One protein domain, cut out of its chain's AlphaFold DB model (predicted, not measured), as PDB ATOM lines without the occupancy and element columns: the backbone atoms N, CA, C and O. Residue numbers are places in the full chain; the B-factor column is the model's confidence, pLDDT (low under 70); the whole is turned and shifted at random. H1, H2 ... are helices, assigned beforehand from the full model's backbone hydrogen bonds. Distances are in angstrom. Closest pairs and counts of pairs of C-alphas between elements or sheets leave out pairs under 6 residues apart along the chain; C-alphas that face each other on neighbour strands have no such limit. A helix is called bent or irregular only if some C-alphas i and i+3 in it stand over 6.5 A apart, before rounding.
ATOM      1  N   ASN A   4      -2.265 -18.725  27.187       87.69
ATOM      2  CA  ASN A   4      -2.134 -19.915  28.039       87.69
ATOM      3  C   ASN A   4      -2.636 -21.206  27.370       87.69
ATOM      4  O   ASN A   4      -2.021 -22.259  27.510       87.69
ATOM      5  N   LYS A   5      -3.739 -21.131  26.613       89.56
ATOM      6  CA  LYS A   5      -4.275 -22.281  25.865       89.56
ATOM      7  C   LYS A   5      -3.347 -22.666  24.715       89.56
ATOM      8  O   LYS A   5      -3.111 -23.850  24.509       89.56
ATOM      9  N   VAL A   6      -2.795 -21.680  24.007       89.12
ATOM     10  CA  VAL A   6      -1.827 -21.904  22.923       89.12
ATOM     11  C   VAL A   6      -0.550 -22.544  23.454       89.12
ATOM     12  O   VAL A   6      -0.106 -23.548  22.912       89.12
ATOM     13  N   MET A   7      -0.011 -22.045  24.568       91.88
ATOM     14  CA  MET A   7       1.161 -22.628  25.221       91.88
ATOM     15  C   MET A   7       0.935 -24.101  25.598       91.88
ATOM     16  O   MET A   7       1.812 -24.930  25.367       91.88
ATOM     17  N   LEU A   8      -0.238 -24.452  26.133       91.62
ATOM     18  CA  LEU A   8      -0.576 -25.847  26.442       91.62
ATOM     19  C   LEU A   8      -0.632 -26.725  25.183       91.62
ATOM     20  O   LEU A   8      -0.107 -27.838  25.199       91.62
ATOM     21  N   ILE A   9      -1.219 -26.223  24.092       92.75
ATOM     22  CA  ILE A   9      -1.266 -26.928  22.802       92.75
ATOM     23  C   ILE A   9       0.152 -27.156  22.263       92.75
ATOM     24  O   ILE A   9       0.482 -28.272  21.868       92.75
ATOM     25  N   LEU A  10       1.008 -26.131  22.297       92.25
ATOM     26  CA  LEU A  10       2.392 -26.219  21.824       92.25
ATOM     27  C   LEU A  10       3.216 -27.217  22.647       92.25
ATOM     28  O   LEU A  10       3.936 -28.028  22.070       92.25
ATOM     29  N   LYS A  11       3.065 -27.228  23.977       93.69
ATOM     30  CA  LYS A  11       3.714 -28.218  24.859       93.69
ATOM     31  C   LYS A  11       3.255 -29.646  24.566       93.69
ATOM     32  O   LYS A  11       4.083 -30.552  24.497       93.69
ATOM     33  N   ALA A  12       1.953 -29.849  24.365       92.44
ATOM     34  CA  ALA A  12       1.411 -31.156  24.003       92.44
ATOM     35  C   ALA A  12       1.937 -31.624  22.638       92.44
ATOM     36  O   ALA A  12       2.348 -32.772  22.495       92.44
ATOM     37  N   HIS A  13       1.997 -30.728  21.651       92.19
ATOM     38  CA  HIS A  13       2.544 -31.051  20.337       92.19
ATOM     39  C   HIS A  13       4.042 -31.379  20.399       92.19
ATOM     40  O   HIS A  13       4.476 -32.376  19.824       92.19
ATOM     41  N   ALA A  14       4.826 -30.604  21.156       91.56
ATOM     42  CA  ALA A  14       6.246 -30.868  21.369       91.56
ATOM     43  C   ALA A  14       6.492 -32.261  21.972       91.56
ATOM     44  O   ALA A  14       7.451 -32.926  21.584       91.56
ATOM     45  N   LEU A  15       5.610 -32.728  22.865       92.75
ATOM     46  CA  LEU A  15       5.658 -34.084  23.419       92.75
ATOM     47  C   LEU A  15       5.400 -35.159  22.358       92.75
ATOM     48  O   LEU A  15       6.137 -36.141  22.283       92.75
ATOM     49  N   GLU A  16       4.364 -34.994  21.537       92.38
ATOM     50  CA  GLU A  16       4.046 -35.955  20.474       92.38
ATOM     51  C   GLU A  16       5.185 -36.073  19.454       92.38
ATOM     52  O   GLU A  16       5.570 -37.180  19.067       92.38
ATOM     53  N   VAL A  17       5.796 -34.947  19.083       90.31
ATOM     54  CA  VAL A  17       6.967 -34.942  18.198       90.31
ATOM     55  C   VAL A  17       8.181 -35.550  18.903       90.31
ATOM     56  O   VAL A  17       8.874 -36.386  18.325       90.31
ATOM     57  N   GLY A  18       8.437 -35.204  20.167       91.06
ATOM     58  CA  GLY A  18       9.576 -35.723  20.926       91.06
ATOM     59  C   GLY A  18       9.555 -37.242  21.119       91.06
ATOM     60  O   GLY A  18      10.615 -37.866  21.117       91.06
ATOM     61  N   LYS A  19       8.371 -37.866  21.202       89.06
ATOM     62  CA  LYS A  19       8.222 -39.335  21.273       89.06
ATOM     63  C   LYS A  19       8.753 -40.065  20.039       89.06
ATOM     64  O   LYS A  19       9.193 -41.205  20.157       89.06
ATOM     65  N   THR A  20       8.681 -39.439  18.867       87.88
ATOM     66  CA  THR A  20       9.075 -40.052  17.587       87.88
ATOM     67  C   THR A  20      10.424 -39.546  17.078       87.88
ATOM     68  O   THR A  20      11.027 -40.166  16.204       87.88
ATOM     69  N   ASN A  21      10.928 -38.448  17.642       82.12
ATOM     70  CA  ASN A  21      12.169 -37.812  17.229       82.12
ATOM     71  C   ASN A  21      13.385 -38.365  18.000       82.12
ATOM     72  O   ASN A  21      13.373 -38.521  19.224       82.12
ATOM     73  N   SER A  22      14.476 -38.633  17.281       75.69
ATOM     74  CA  SER A  22      15.756 -39.054  17.863       75.69
ATOM     75  C   SER A  22      16.478 -37.919  18.604       75.69
ATOM     76  O   SER A  22      17.308 -38.189  19.473       75.69
ATOM     77  N   SER A  23      16.129 -36.658  18.328       76.81
ATOM     78  CA  SER A  23      16.663 -35.476  19.010       76.81
ATOM     79  C   SER A  23      16.301 -35.447  20.501       76.81
ATOM     80  O   SER A  23      15.210 -35.844  20.908       76.81
ATOM     81  N   ASN A  24      17.217 -34.948  21.335       77.25
ATOM     82  CA  ASN A  24      17.013 -34.773  22.782       77.25
ATOM     83  C   ASN A  24      16.532 -33.366  23.169       77.25
ATOM     84  O   ASN A  24      16.437 -33.053  24.350       77.25
ATOM     85  N   THR A  25      16.239 -32.513  22.187       84.69
ATOM     86  CA  THR A  25      15.803 -31.123  22.416       84.69
ATOM     87  C   THR A  25      14.308 -30.991  22.716       84.69
ATOM     88  O   THR A  25      13.880 -29.974  23.252       84.69
ATOM     89  N   LEU A  26      13.516 -32.018  22.397       90.00
ATOM     90  CA  LEU A  26      12.072 -32.040  22.606       90.00
ATOM     91  C   LEU A  26      11.694 -32.925  23.801       90.00
ATOM     92  O   LEU A  26      12.369 -33.927  24.062       90.00
ATOM     93  N   PRO A  27      10.608 -32.589  24.518       92.56
ATOM     94  CA  PRO A  27      10.150 -33.386  25.642       92.56
ATOM     95  C   PRO A  27       9.679 -34.765  25.170       92.56
ATOM     96  O   PRO A  27       8.931 -34.885  24.207       92.56
ATOM     97  N   LYS A  28      10.093 -35.819  25.874       92.31
ATOM     98  CA  LYS A  28       9.708 -37.216  25.595       92.31
ATOM     99  C   LYS A  28       8.718 -37.763  26.620       92.31
ATOM    100  O   LYS A  28       8.094 -38.798  26.395       92.31
ATOM    101  N   THR A  29       8.554 -37.068  27.745       91.81
ATOM    102  CA  THR A  29       7.623 -37.423  28.820       91.81
ATOM    103  C   THR A  29       6.683 -36.265  29.151       91.81
ATOM    104  O   THR A  29       6.981 -35.103  28.877       91.81
ATOM    105  N   ALA A  30       5.550 -36.575  29.789       90.31
ATOM    106  CA  ALA A  30       4.586 -35.564  30.222       90.31
ATOM    107  C   ALA A  30       5.205 -34.529  31.180       90.31
ATOM    108  O   ALA A  30       4.929 -33.340  31.053       90.31
ATOM    109  N   GLN A  31       6.091 -34.966  32.082       90.69
ATOM    110  CA  GLN A  31       6.790 -34.061  32.995       90.69
ATOM    111  C   GLN A  31       7.724 -33.113  32.236       90.69
ATOM    112  O   GLN A  31       7.657 -31.903  32.422       90.69
ATOM    113  N   GLN A  32       8.518 -33.639  31.298       91.38
ATOM    114  CA  GLN A  32       9.374 -32.804  30.451       91.38
ATOM    115  C   GLN A  32       8.562 -31.799  29.629       91.38
ATOM    116  O   GLN A  32       9.026 -30.689  29.402       91.38
ATOM    117  N   ALA A  33       7.352 -32.158  29.195       90.94
ATOM    118  CA  ALA A  33       6.474 -31.258  28.452       90.94
ATOM    119  C   ALA A  33       5.923 -30.118  29.323       90.94
ATOM    120  O   ALA A  33       5.786 -28.995  28.841       90.94
ATOM    121  N   LEU A  34       5.638 -30.374  30.605       88.12
ATOM    122  CA  LEU A  34       5.248 -29.328  31.556       88.12
ATOM    123  C   LEU A  34       6.387 -28.326  31.775       88.12
ATOM    124  O   LEU A  34       6.142 -27.118  31.749       88.12
ATOM    125  N   ASP A  35       7.615 -28.825  31.893       90.31
ATOM    126  CA  ASP A  35       8.816 -28.015  32.121       90.31
ATOM    127  C   ASP A  35       9.370 -27.377  30.833       90.31
ATOM    128  O   ASP A  35      10.201 -26.467  30.888       90.31
ATOM    129  N   PHE A  36       8.886 -27.814  29.664       91.06
ATOM    130  CA  PHE A  36       9.295 -27.290  28.367       91.06
ATOM    131  C   PHE A  36       8.969 -25.798  28.263       91.06
ATOM    132  O   PHE A  36       7.824 -25.375  28.458       91.06
ATOM    133  N   ARG A  37       9.984 -24.991  27.951       90.31
ATOM    134  CA  ARG A  37       9.820 -23.560  27.710       90.31
ATOM    135  C   ARG A  37       9.600 -23.336  26.225       90.31
ATOM    136  O   ARG A  37      10.444 -23.681  25.409       90.31
ATOM    137  N   VAL A  38       8.442 -22.775  25.910       87.12
ATOM    138  CA  VAL A  38       8.137 -22.260  24.580       87.12
ATOM    139  C   VAL A  38       8.450 -20.775  24.618       87.12
ATOM    140  O   VAL A  38       8.002 -20.099  25.542       87.12
ATOM    141  N   ASP A  39       9.204 -20.281  23.643       85.62
ATOM    142  CA  ASP A  39       9.524 -18.860  23.585       85.62
ATOM    143  C   ASP A  39       8.256 -18.012  23.428       85.62
ATOM    144  O   ASP A  39       7.361 -18.341  22.641       85.62
ATOM    145  N   ASP A  40       8.202 -16.881  24.135       80.75
ATOM    146  CA  ASP A  40       7.032 -15.993  24.154       80.75
ATOM    147  C   ASP A  40       6.628 -15.524  22.752       80.75
ATOM    148  O   ASP A  40       5.442 -15.388  22.457       80.75
ATOM    149  N   TRP A  41       7.598 -15.327  21.853       79.00
ATOM    150  CA  TRP A  41       7.315 -14.925  20.476       79.00
ATOM    151  C   TRP A  41       6.538 -16.005  19.709       79.00
ATOM    152  O   TRP A  41       5.631 -15.665  18.952       79.00
ATOM    153  N   ILE A  42       6.819 -17.295  19.951       80.75
ATOM    154  CA  ILE A  42       6.092 -18.420  19.338       80.75
ATOM    155  C   ILE A  42       4.666 -18.455  19.884       80.75
ATOM    156  O   ILE A  42       3.711 -18.597  19.120       80.75
ATOM    157  N   VAL A  43       4.507 -18.300  21.204       83.25
ATOM    158  CA  VAL A  43       3.184 -18.272  21.850       83.25
ATOM    159  C   VAL A  43       2.352 -17.108  21.315       83.25
ATOM    160  O   VAL A  43       1.174 -17.295  21.001       83.25
ATOM    161  N   ASN A  44       2.954 -15.929  21.167       75.38
ATOM    162  CA  ASN A  44       2.294 -14.748  20.624       75.38
ATOM    163  C   ASN A  44       1.906 -14.950  19.159       75.38
ATOM    164  O   ASN A  44       0.732 -14.791  18.828       75.38
ATOM    165  N   ALA A  45       2.836 -15.391  18.308       74.81
ATOM    166  CA  ALA A  45       2.569 -15.650  16.893       74.81
ATOM    167  C   ALA A  45       1.437 -16.673  16.701       74.81
ATOM    168  O   ALA A  45       0.484 -16.426  15.963       74.81
ATOM    169  N   ALA A  46       1.477 -17.792  17.430       82.25
ATOM    170  CA  ALA A  46       0.432 -18.810  17.365       82.25
ATOM    171  C   ALA A  46      -0.909 -18.329  17.952       82.25
ATOM    172  O   ALA A  46      -1.972 -18.740  17.483       82.25
ATOM    173  N   THR A  47      -0.892 -17.445  18.954       80.94
ATOM    174  CA  THR A  47      -2.113 -16.834  19.505       80.94
ATOM    175  C   THR A  47      -2.784 -15.917  18.504       80.94
ATOM    176  O   THR A  47      -3.998 -16.024  18.325       80.94
ATOM    177  N   VAL A  48      -2.010 -15.054  17.854       79.19
ATOM    178  CA  VAL A  48      -2.512 -14.149  16.820       79.19
ATOM    179  C   VAL A  48      -3.076 -14.956  15.655       79.19
ATOM    180  O   VAL A  48      -4.246 -14.792  15.330       79.19
ATOM    181  N   LEU A  49      -2.338 -15.955  15.159       82.25
ATOM    182  CA  LEU A  49      -2.837 -16.860  14.120       82.25
ATOM    183  C   LEU A  49      -4.162 -17.534  14.519       82.25
ATOM    184  O   LEU A  49      -5.105 -17.584  13.734       82.25
ATOM    185  N   ALA A  50      -4.272 -18.035  15.751       84.44
ATOM    186  CA  ALA A  50      -5.508 -18.650  16.229       84.44
ATOM    187  C   ALA A  50      -6.671 -17.648  16.336       84.44
ATOM    188  O   ALA A  50      -7.833 -18.028  16.170       84.44
ATOM    189  N   GLN A  51      -6.388 -16.383  16.655       83.50
ATOM    190  CA  GLN A  51      -7.384 -15.311  16.666       83.50
ATOM    191  C   GLN A  51      -7.819 -14.948  15.247       83.50
ATOM    192  O   GLN A  51      -9.021 -14.848  15.019       83.50
ATOM    193  N   ASP A  52      -6.887 -14.847  14.305       82.44
ATOM    194  CA  ASP A  52      -7.165 -14.555  12.898       82.44
ATOM    195  C   ASP A  52      -8.007 -15.662  12.264       82.44
ATOM    196  O   ASP A  52      -9.056 -15.381  11.695       82.44
ATOM    197  N   ILE A  53      -7.657 -16.934  12.486       85.81
ATOM    198  CA  ILE A  53      -8.481 -18.078  12.060       85.81
ATOM    199  C   ILE A  53      -9.892 -17.993  12.658       85.81
ATOM    200  O   ILE A  53     -10.877 -18.255  11.969       85.81
ATOM    201  N   SER A  54     -10.009 -17.610  13.935       86.19
ATOM    202  CA  SER A  54     -11.319 -17.471  14.588       86.19
ATOM    203  C   SER A  54     -12.140 -16.326  13.982       86.19
ATOM    204  O   SER A  54     -13.348 -16.476  13.814       86.19
ATOM    205  N   LYS A  55     -11.503 -15.194  13.651       84.81
ATOM    206  CA  LYS A  55     -12.141 -14.055  12.974       84.81
ATOM    207  C   LYS A  55     -12.591 -14.436  11.565       84.81
ATOM    208  O   LYS A  55     -13.741 -14.177  11.220       84.81
ATOM    209  N   MET A  56     -11.734 -15.113  10.798       86.62
ATOM    210  CA  MET A  56     -12.053 -15.639   9.466       86.62
ATOM    211  C   MET A  56     -13.259 -16.582   9.503       86.62
ATOM    212  O   MET A  56     -14.201 -16.398   8.735       86.62
ATOM    213  N   ASP A  57     -13.285 -17.547  10.427       89.75
ATOM    214  CA  ASP A  57     -14.418 -18.467  10.598       89.75
ATOM    215  C   ASP A  57     -15.727 -17.725  10.924       89.75
ATOM    216  O   ASP A  57     -16.769 -18.011  10.328       89.75
ATOM    217  N   ALA A  58     -15.683 -16.732  11.820       87.12
ATOM    218  CA  ALA A  58     -16.845 -15.898  12.133       87.12
ATOM    219  C   ALA A  58     -17.326 -15.097  10.911       87.12
ATOM    220  O   ALA A  58     -18.516 -15.127  10.595       87.12
ATOM    221  N   GLY A  59     -16.414 -14.437  10.194       88.50
ATOM    222  CA  GLY A  59     -16.732 -13.662   8.994       88.50
ATOM    223  C   GLY A  59     -17.349 -14.508   7.886       88.50
ATOM    224  O   GLY A  59     -18.374 -14.132   7.321       88.50
ATOM    225  N   ILE A  60     -16.797 -15.700   7.632       90.31
ATOM    226  CA  ILE A  60     -17.354 -16.661   6.668       90.31
ATOM    227  C   ILE A  60     -18.773 -17.069   7.079       90.31
ATOM    228  O   ILE A  60     -19.679 -17.063   6.244       90.31
ATOM    229  N   LYS A  61     -19.006 -17.382   8.360       92.38
ATOM    230  CA  LYS A  61     -20.347 -17.731   8.861       92.38
ATOM    231  C   LYS A  61     -21.344 -16.588   8.676       92.38
ATOM    232  O   LYS A  61     -22.455 -16.838   8.210       92.38
ATOM    233  N   CYS A  62     -20.960 -15.353   8.994       89.00
ATOM    234  CA  CYS A  62     -21.802 -14.172   8.791       89.00
ATOM    235  C   CYS A  62     -22.096 -13.920   7.303       89.00
ATOM    236  O   CYS A  62     -23.244 -13.661   6.937       89.00
ATOM    237  N   ALA A  63     -21.098 -14.071   6.430       93.06
ATOM    238  CA  ALA A  63     -21.266 -13.927   4.987       93.06
ATOM    239  C   ALA A  63     -22.244 -14.968   4.421       93.06
ATOM    240  O   ALA A  63     -23.190 -14.609   3.720       93.06
ATOM    241  N   LEU A  64     -22.089 -16.245   4.789       93.88
ATOM    242  CA  LEU A  64     -22.972 -17.329   4.341       93.88
ATOM    243  C   LEU A  64     -24.437 -17.118   4.749       93.88
ATOM    244  O   LEU A  64     -25.338 -17.511   4.016       93.88
ATOM    245  N   GLN A  65     -24.697 -16.476   5.890       94.19
ATOM    246  CA  GLN A  65     -26.063 -16.202   6.352       94.19
ATOM    247  C   GLN A  65     -26.794 -15.141   5.523       94.19
ATOM    248  O   GLN A  65     -28.028 -15.113   5.519       94.19
ATOM    249  N   CYS A  66     -26.062 -14.246   4.855       89.56
ATOM    250  CA  CYS A  66     -26.652 -13.105   4.159       89.56
ATOM    251  C   CYS A  66     -26.396 -13.078   2.650       89.56
ATOM    252  O   CYS A  66     -27.055 -12.292   1.976       89.56
ATOM    253  N   ILE A  67     -25.533 -13.941   2.104       95.50
ATOM    254  CA  ILE A  67     -25.090 -13.875   0.701       95.50
ATOM    255  C   ILE A  67     -26.234 -13.892  -0.320       95.50
ATOM    256  O   ILE A  67     -26.216 -13.091  -1.248       95.50
ATOM    257  N   ASP A  68     -27.272 -14.705  -0.111       94.94
ATOM    258  CA  ASP A  68     -28.401 -14.802  -1.049       94.94
ATOM    259  C   ASP A  68     -29.304 -13.558  -1.038       94.94
ATOM    260  O   ASP A  68     -29.991 -13.265  -2.015       94.94
ATOM    261  N   LYS A  69     -29.334 -12.826   0.083       95.75
ATOM    262  CA  LYS A  69     -30.239 -11.683   0.303       95.75
ATOM    263  C   LYS A  69     -29.538 -10.338   0.163       95.75
ATOM    264  O   LYS A  69     -30.165  -9.358  -0.224       95.75
ATOM    265  N   ASN A  70     -28.262 -10.278   0.527       94.19
ATOM    266  CA  ASN A  70     -27.435  -9.084   0.489       94.19
ATOM    267  C   ASN A  70     -25.961  -9.459   0.222       94.19
ATOM    268  O   ASN A  70     -25.149  -9.517   1.151       94.19
ATOM    269  N   PRO A  71     -25.596  -9.689  -1.056       94.19
ATOM    270  CA  PRO A  71     -24.230 -10.042  -1.444       94.19
ATOM    271  C   PRO A  71     -23.183  -8.988  -1.058       94.19
ATOM    272  O   PRO A  71     -22.030  -9.327  -0.803       94.19
ATOM    273  N   GLN A  72     -23.571  -7.710  -1.008       91.12
ATOM    274  CA  GLN A  72     -22.664  -6.617  -0.664       91.12
ATOM    275  C   GLN A  72     -22.286  -6.650   0.822       91.12
ATOM    276  O   GLN A  72     -21.106  -6.564   1.151       91.12
ATOM    277  N   LEU A  73     -23.256  -6.885   1.709       87.62
ATOM    278  CA  LEU A  73     -22.985  -7.085   3.134       87.62
ATOM    279  C   LEU A  73     -22.155  -8.355   3.384       87.62
ATOM    280  O   LEU A  73     -21.246  -8.355   4.210       87.62
ATOM    281  N   ALA A  74     -22.410  -9.433   2.634       87.56
ATOM    282  CA  ALA A  74     -21.585 -10.640   2.705       87.56
ATOM    283  C   ALA A  74     -20.124 -10.360   2.312       87.56
ATOM    284  O   ALA A  74     -19.204 -10.833   2.976       87.56
ATOM    285  N   LYS A  75     -19.903  -9.552   1.267       89.00
ATOM    286  CA  LYS A  75     -18.568  -9.088   0.868       89.00
ATOM    287  C   LYS A  75     -17.896  -8.271   1.974       89.00
ATOM    288  O   LYS A  75     -16.709  -8.463   2.209       89.00
ATOM    289  N   GLU A  76     -18.625  -7.389   2.650       86.19
ATOM    290  CA  GLU A  76     -18.095  -6.583   3.759       86.19
ATOM    291  C   GLU A  76     -17.630  -7.455   4.932       86.19
ATOM    292  O   GLU A  76     -16.493  -7.296   5.370       86.19
ATOM    293  N   TYR A  77     -18.421  -8.454   5.346       85.94
ATOM    294  CA  TYR A  77     -18.001  -9.414   6.379       85.94
ATOM    295  C   TYR A  77     -16.728 -10.179   6.006       85.94
ATOM    296  O   TYR A  77     -15.883 -10.431   6.866       85.94
ATOM    297  N   LEU A  78     -16.573 -10.554   4.734       85.62
ATOM    298  CA  LEU A  78     -15.358 -11.222   4.267       85.62
ATOM    299  C   LEU A  78     -14.153 -10.277   4.282       85.62
ATOM    300  O   LEU A  78     -13.074 -10.690   4.689       85.62
ATOM    301  N   LEU A  79     -14.324  -9.018   3.873       82.88
ATOM    302  CA  LEU A  79     -13.241  -8.031   3.888       82.88
ATOM    303  C   LEU A  79     -12.785  -7.701   5.313       82.88
ATOM    304  O   LEU A  79     -11.584  -7.669   5.568       82.88
ATOM    305  N   GLU A  80     -13.719  -7.516   6.246       81.12
ATOM    306  CA  GLU A  80     -13.414  -7.264   7.659       81.12
ATOM    307  C   GLU A  80     -12.677  -8.450   8.298       81.12
ATOM    308  O   GLU A  80     -11.711  -8.272   9.036       81.12
ATOM    309  N   ALA A  81     -13.068  -9.677   7.954       79.56
ATOM    310  CA  ALA A  81     -12.437 -10.885   8.475       79.56
ATOM    311  C   ALA A  81     -11.018 -11.144   7.934       79.56
ATOM    312  O   ALA A  81     -10.288 -11.948   8.516       79.56
ATOM    313  N   ILE A  82     -10.633 -10.474   6.842       72.56
ATOM    314  CA  ILE A  82      -9.299 -10.537   6.218       72.56
ATOM    315  C   ILE A  82      -8.429  -9.331   6.630       72.56
ATOM    316  O   ILE A  82      -7.217  -9.342   6.419       72.56
ATOM    317  N   ALA A  83      -9.010  -8.285   7.225       62.16
ATOM    318  CA  ALA A  83      -8.283  -7.069   7.566       62.16
ATOM    319  C   ALA A  83      -7.276  -7.310   8.710       62.16
ATOM    320  O   ALA A  83      -7.611  -7.279   9.894       62.16
TER     321      ALA A  83
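This is residues 4 to 83 of the 184 residues of an uncharacterized protein of Pseudoalteromonas luteoviolacea DSM 6061 (UniProt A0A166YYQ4). Look first for one long helix, H3, which makes much of the length of an extended, rod-like model: at its last end H4 folds back along it as a helical hairpin, and near its first end H1 meets it to make a V. H2 packs on H1 in that second arm of the V, away from H4. The printed part has 80 residues with four named helices, H1, H2, H3, H4 in that order along the chain, and no named strand; the class is all helix. The whole is extended, with a radius of gyration of the C-alphas of 18.8 A and spans of 56 by 22 by 18 A.

Find C-alpha 40 at (7.032, -15.993, 24.154); from there H3, residues 40 to 66, runs 39.3 A to C-alpha 66 at (-26.652, -13.105, 4.159). H4 follows as residues 71 to 82, 16.8 A long, and ends at C-alpha 82 at (-9.299, -10.537, 6.218). Go back to C-alpha 4 at (-2.134, -19.915, 28.039), where H1, residues 4 to 20, begins its 25.3 A. H2, residues 30 to 35, is 8.9 A long. None of these helices is bent or irregular.

Begin at H3 and H4, a hairpin: they touch at a shallow tilt of 4 degrees, opposite ways, and their closest C-alphas, those of Ala 63 and Ala 74, are 4.0 A apart. Near the other end of H3, its residues 43 to 47 alone touch H1, which meets them with residues 6 to 10 alone. The closest C-alphas there, those of Met 7 and Val 43, are 5.9 A apart, and the two helices run opposite ways at a steep tilt of 70.0 degrees, only just short of about perpendicular. Further along H1, residues 11 to 15 alone touch H2, at a steep tilt of 52 degrees, opposite ways; the closest C-alphas are those of Lys 11 and Ala 33, at 5.5 A. The packing of the helices is mostly crossed, but only just: of the 3 pairs that touch, 1 is at a shallow tilt. H2 and H3 are apart, and H4 is apart from H1 and from H2. In H2 and H4 every O i to N i+4 pair is within hydrogen-bond range; in H1 12 of 13 are, and in H3 22 of 23.

The two C-alphas farthest apart are those of Asn 24 and Lys 69, at 57.2 A. The printed part has no cut. The links from H2 to H3 and from H3 to H4 are tight, the link from H1 to H2 is short, and no link is long. The mean pLDDT of the printed part is 87.2, and residue 83 is the one printed residue under 70.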